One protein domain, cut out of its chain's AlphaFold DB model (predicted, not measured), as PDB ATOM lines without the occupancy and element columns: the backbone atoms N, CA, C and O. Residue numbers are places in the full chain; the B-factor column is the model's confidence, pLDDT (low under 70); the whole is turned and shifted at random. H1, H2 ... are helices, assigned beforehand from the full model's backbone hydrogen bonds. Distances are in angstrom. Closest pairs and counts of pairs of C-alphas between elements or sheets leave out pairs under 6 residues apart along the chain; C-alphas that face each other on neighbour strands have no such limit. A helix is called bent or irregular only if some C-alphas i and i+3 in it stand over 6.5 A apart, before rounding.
ATOM      1  N   PHE A 315     178.448 189.357 143.334       91.62
ATOM      2  CA  PHE A 315     179.450 190.206 143.984       91.62
ATOM      3  C   PHE A 315     180.433 190.817 142.973       91.62
ATOM      4  O   PHE A 315     180.669 192.025 143.005       91.62
ATOM      5  N   ARG A 316     180.894 190.028 141.992       89.06
ATOM      6  CA  ARG A 316     181.709 190.518 140.865       89.06
ATOM      7  C   ARG A 316     180.970 191.564 140.023       89.06
ATOM      8  O   ARG A 316     181.602 192.501 139.553       89.06
ATOM      9  N   ALA A 317     179.659 191.406 139.831       86.38
ATOM     10  CA  ALA A 317     178.848 192.365 139.080       86.38
ATOM     11  C   ALA A 317     178.625 193.677 139.855       86.38
ATOM     12  O   ALA A 317     178.730 194.751 139.275       86.38
ATOM     13  N   ARG A 318     178.358 193.599 141.167       87.38
ATOM     14  CA  ARG A 318     178.083 194.773 142.016       87.38
ATOM     15  C   ARG A 318     179.326 195.582 142.393       87.38
ATOM     16  O   ARG A 318     179.193 196.768 142.669       87.38
ATOM     17  N   ASN A 319     180.512 194.973 142.472       81.75
ATOM     18  CA  ASN A 319     181.727 195.703 142.846       81.75
ATOM     19  C   ASN A 319     183.011 195.088 142.238       81.75
ATOM     20  O   ASN A 319     183.770 194.407 142.933       81.75
ATOM     21  N   PRO A 320     183.286 195.317 140.939       85.31
ATOM     22  CA  PRO A 320     184.414 194.694 140.240       85.31
ATOM     23  C   PRO A 320     185.803 195.149 140.726       85.31
ATOM     24  O   PRO A 320     186.792 194.497 140.399       85.31
ATOM     25  N   SER A 321     185.905 196.235 141.504       80.19
ATOM     26  CA  SER A 321     187.168 196.684 142.107       80.19
ATOM     27  C   SER A 321     187.479 195.981 143.431       80.19
ATOM     28  O   SER A 321     188.630 195.611 143.648       80.19
ATOM     29  N   ARG A 322     186.481 195.731 144.297       77.50
ATOM     30  CA  ARG A 322     186.662 194.892 145.501       77.50
ATOM     31  C   ARG A 322     186.800 193.409 145.161       77.50
ATOM     32  O   ARG A 322     187.582 192.714 145.801       77.50
ATOM     33  N   PHE A 323     186.084 192.932 144.144       79.44
ATOM     34  CA  PHE A 323     186.145 191.546 143.668       79.44
ATOM     35  C   PHE A 323     187.047 191.415 142.434       79.44
ATOM     36  O   PHE A 323     186.655 190.878 141.396       79.44
ATOM     37  N   ASN A 324     188.270 191.935 142.570       83.06
ATOM     38  CA  ASN A 324     189.330 191.839 141.575       83.06
ATOM     39  C   ASN A 324     189.597 190.371 141.191       83.06
ATOM     40  O   ASN A 324     189.701 189.487 142.045       83.06
ATOM     41  N   VAL A 325     189.743 190.124 139.887       83.12
ATOM     42  CA  VAL A 325     189.864 188.786 139.282       83.12
ATOM     43  C   VAL A 325     191.083 188.011 139.794       83.12
ATOM     44  O   VAL A 325     191.020 186.788 139.862       83.12
ATOM     45  N   ARG A 326     192.171 188.697 140.182       88.38
ATOM     46  CA  ARG A 326     193.360 188.053 140.773       88.38
ATOM     47  C   ARG A 326     193.105 187.459 142.156       88.38
ATOM     48  O   ARG A 326     193.605 186.380 142.444       88.38
ATOM     49  N   ASP A 327     192.324 188.151 142.975       84.44
ATOM     50  CA  ASP A 327     192.140 187.806 144.387       84.44
ATOM     51  C   ASP A 327     190.931 186.869 144.559       84.44
ATOM     52  O   ASP A 327     190.905 186.001 145.425       84.44
ATOM     53  N   HIS A 328     189.947 186.994 143.660       88.12
ATOM     54  CA  HIS A 328     188.705 186.223 143.639       88.12
ATOM     55  C   HIS A 328     188.564 185.408 142.338       88.12
ATOM     56  O   HIS A 328     187.511 185.407 141.694       88.12
ATOM     57  N   THR A 329     189.630 184.702 141.938       89.56
ATOM     58  CA  THR A 329     189.698 183.897 140.696       89.56
ATOM     59  C   THR A 329     188.514 182.947 140.533       89.56
ATOM     60  O   THR A 329     187.911 182.896 139.461       89.56
ATOM     61  N   SER A 330     188.123 182.251 141.606       89.00
ATOM     62  CA  SER A 330     186.945 181.373 141.613       89.00
ATOM     63  C   SER A 330     185.679 182.123 141.179       89.00
ATOM     64  O   SER A 330     185.068 181.757 140.180       89.00
ATOM     65  N   CYS A 331     185.356 183.244 141.831       92.94
ATOM     66  CA  CYS A 331     184.206 184.108 141.536       92.94
ATOM     67  C   CYS A 331     184.220 184.703 140.115       92.94
ATOM     68  O   CYS A 331     183.179 185.122 139.598       92.94
ATOM     69  N   ALA A 332     185.399 184.783 139.492       92.31
ATOM     70  CA  ALA A 332     185.585 185.306 138.146       92.31
ATOM     71  C   ALA A 332     185.491 184.236 137.045       92.31
ATOM     72  O   ALA A 332     184.968 184.538 135.969       92.31
ATOM     73  N   MET A 333     185.977 183.017 137.295       91.50
ATOM     74  CA  MET A 333     186.064 181.956 136.284       91.50
ATOM     75  C   MET A 333     184.903 180.955 136.337       91.50
ATOM     76  O   MET A 333     184.522 180.427 135.293       91.50
ATOM     77  N   THR A 334     184.296 180.700 137.502       93.19
ATOM     78  CA  THR A 334     183.155 179.772 137.581       93.19
ATOM     79  C   THR A 334     181.877 180.427 137.059       93.19
ATOM     80  O   THR A 334     181.386 181.398 137.639       93.19
ATOM     81  N   MET A 335     181.299 179.857 136.000       95.06
ATOM     82  CA  MET A 335     179.917 180.123 135.595       95.06
ATOM     83  C   MET A 335     179.015 178.987 136.083       95.06
ATOM     84  O   MET A 335     179.286 177.817 135.814       95.06
ATOM     85  N   PHE A 336     177.949 179.327 136.804       95.19
ATOM     86  CA  PHE A 336     177.060 178.357 137.439       95.19
ATOM     87  C   PHE A 336     175.881 178.023 136.524       95.19
ATOM     88  O   PHE A 336     175.144 178.908 136.094       95.19
ATOM     89  N   THR A 337     175.665 176.736 136.262       95.12
ATOM     90  CA  THR A 337     174.500 176.246 135.501       95.12
ATOM     91  C   THR A 337     173.216 176.220 136.334       95.12
ATOM     92  O   THR A 337     172.127 176.122 135.778       95.12
ATOM     93  N   LYS A 338     173.321 176.295 137.670       96.25
ATOM     94  CA  LYS A 338     172.187 176.245 138.605       96.25
ATOM     95  C   LYS A 338     172.346 177.262 139.734       96.25
ATOM     96  O   LYS A 338     173.425 177.436 140.302       96.25
ATOM     97  N   PHE A 339     171.234 177.889 140.120       94.81
ATOM     98  CA  PHE A 339     171.188 178.879 141.205       94.81
ATOM     99  C   PHE A 339     171.562 178.291 142.580       94.81
ATOM    100  O   PHE A 339     172.073 179.003 143.444       94.81
ATOM    101  N   SER A 340     171.387 176.976 142.769       96.56
ATOM    102  CA  SER A 340     171.869 176.233 143.942       96.56
ATOM    103  C   SER A 340     173.373 176.378 144.154       96.56
ATOM    104  O   SER A 340     173.828 176.526 145.285       96.56
ATOM    105  N   ASP A 341     174.145 176.352 143.071       96.06
ATOM    106  CA  ASP A 341     175.600 176.265 143.142       96.06
ATOM    107  C   ASP A 341     176.225 177.664 143.188       96.06
ATOM    108  O   ASP A 341     177.186 177.874 143.925       96.06
ATOM    109  N   LEU A 342     175.566 178.656 142.572       96.25
ATOM    110  CA  LEU A 342     175.799 180.076 142.857       96.25
ATOM    111  C   LEU A 342     175.544 180.409 144.342       96.25
ATOM    112  O   LEU A 342     176.365 181.084 144.962       96.25
ATOM    113  N   ARG A 343     174.450 179.916 144.950       95.69
ATOM    114  CA  ARG A 343     174.186 180.105 146.393       95.69
ATOM    115  C   ARG A 343     175.268 179.464 147.268       95.69
ATOM    116  O   ARG A 343     175.775 180.134 148.164       95.69
ATOM    117  N   LYS A 344     175.663 178.212 146.994       96.25
ATOM    118  CA  LYS A 344     176.775 177.540 147.702       96.25
ATOM    119  C   LYS A 344     178.086 178.315 147.564       96.25
ATOM    120  O   LYS A 344     178.804 178.463 148.545       96.25
ATOM    121  N   HIS A 345     178.391 178.831 146.374       95.56
ATOM    122  CA  HIS A 345     179.575 179.655 146.143       95.56
ATOM    123  C   HIS A 345     179.543 180.948 146.968       95.56
ATOM    124  O   HIS A 345     180.508 181.235 147.667       95.56
ATOM    125  N   ILE A 346     178.429 181.688 146.954       93.75
ATOM    126  CA  ILE A 346     178.264 182.906 147.765       93.75
ATOM    127  C   ILE A 346     178.456 182.601 149.256       93.75
ATOM    128  O   ILE A 346     179.224 183.291 149.924       93.75
ATOM    129  N   LEU A 347     177.832 181.539 149.769       93.81
ATOM    130  CA  LEU A 347     178.009 181.111 151.158       93.81
ATOM    131  C   LEU A 347     179.487 180.792 151.457       93.81
ATOM    132  O   LEU A 347     180.071 181.375 152.365       93.81
ATOM    133  N   ASN A 348     180.122 179.952 150.639       93.12
ATOM    134  CA  ASN A 348     181.466 179.424 150.897       93.12
ATOM    135  C   ASN A 348     182.629 180.369 150.523       93.12
ATOM    136  O   ASN A 348     183.775 180.036 150.826       93.12
ATOM    137  N   LYS A 349     182.376 181.481 149.812       90.62
ATOM    138  CA  LYS A 349     183.416 182.422 149.329       90.62
ATOM    139  C   LYS A 349     183.133 183.909 149.552       90.62
ATOM    140  O   LYS A 349     183.993 184.742 149.280       90.62
ATOM    141  N   HIS A 350     181.944 184.262 150.035       89.38
ATOM    142  CA  HIS A 350     181.596 185.642 150.394       89.38
ATOM    143  C   HIS A 350     180.947 185.773 151.778       89.38
ATOM    144  O   HIS A 350     180.930 186.880 152.307       89.38
ATOM    145  N   MET A 351     180.450 184.680 152.377       82.94
ATOM    146  CA  MET A 351     179.901 184.679 153.745       82.94
ATOM    147  C   MET A 351     180.755 183.887 154.750       82.94
ATOM    148  O   MET A 351     180.747 184.208 155.932       82.94
ATOM    149  N   ALA A 352     181.522 182.889 154.299       80.44
ATOM    150  CA  ALA A 352     182.524 182.206 155.122       80.44
ATOM    151  C   ALA A 352     183.766 183.085 155.359       80.44
ATOM    152  O   ALA A 352     184.245 183.188 156.482       80.44
ATOM    153  N   ASP A 353     184.235 183.760 154.303       64.06
ATOM    154  CA  ASP A 353     185.406 184.645 154.338       64.06
ATOM    155  C   ASP A 353     185.061 186.051 154.895       64.06
ATOM    156  O   ASP A 353     185.946 186.866 155.151       64.06
ATOM    157  N   SER A 354     183.775 186.352 155.137       62.25
ATOM    158  CA  SER A 354     183.390 187.432 156.052       62.25
ATOM    159  C   SER A 354     183.459 186.896 157.480       62.25
ATOM    160  O   SER A 354     182.522 186.238 157.931       62.25
ATOM    161  N   GLU A 355     184.563 187.173 158.177       61.31
ATOM    162  CA  GLU A 355     184.905 186.634 159.505       61.31
ATOM    163  C   GLU A 355     184.047 187.207 160.657       61.31
ATOM    164  O   GLU A 355     184.526 187.790 161.634       61.31
TER     165      GLU A 355
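What this domain is: This is residues 315 to 355 of the 716 residues of an uncharacterized protein of Podospora anserina (strain S / ATCC MYA-4624 / DSM 980 / FGSC 10383) (UniProt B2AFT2). One helix, H3, makes one arm of a loose V, and the other arm is the link of residues 334 to 338 with a small loop-rich head at its far end. In that head the short helices H1 and H2 sit near each other, joined by the looping residues 319 to 328, and the corner of the V lies where the link runs into H3. The contacts between the helices are few, and no helix touches another. The printed part has 41 residues with three named helices, in the order H1, H2, H3, and no named strand; its class is all helix. The whole is compact by its radius of gyration of the C-alphas, 10.0 A, and the C-alphas span 25 by 24 by 16 A along their three main axes.

Where its parts are: H3, the longest helix, takes residues 339 to 351 and measures 16.3 A from C-alpha 339 at (171.188, 178.879, 141.205) to C-alpha 351 at (179.901, 184.679, 153.745). It is neither bent nor irregular, but only just: C-alphas 348 and 351 are 6.2 A apart. H2, residues 329 to 333, measures 6.0 A. H1, residues 315 to 318, measures 5.2 A and begins with C-alpha 315 at (179.450, 190.206, 143.984).

How they stand to each other: H3 is close to H2 but not clearly touching it, with 1 pair of C-alphas within 8 A: those of Cys 331 and His 345, 7.9 A apart. The centres of H2 and H3 are 12.2 A apart. H2 is likewise close to H1 but not clearly touching it; their closest C-alphas, those of Arg 316 and Cys 331, are 6.9 A apart, and their centres 11.3 A. H1 and H3 are apart, but only just, with their closest C-alphas 8.2 A from each other. In H2 and H3 every pair of O of residue i and N of residue i+4 is within hydrogen-bond range. H1 is too short for such a pair; its 1 pair of O of residue i and N of residue i+3 is within range.

The domain as a whole: The two C-alphas farthest apart are those of Thr 337 and Glu 355, at 28.1 A, while the first and last printed C-alphas, those of Phe 315 and Glu 355, are 16.8 A apart. The printed part runs from residue 315 to residue 355 and has no cut. The 5 residues between H2 and H3 make a tight link, the 10 residues between H1 and H2 a short one, and there is no long link. The mean pLDDT of the printed part is 87.8; confidence is low, under 70, at residues 353 to 355, where this predicted model is least sure.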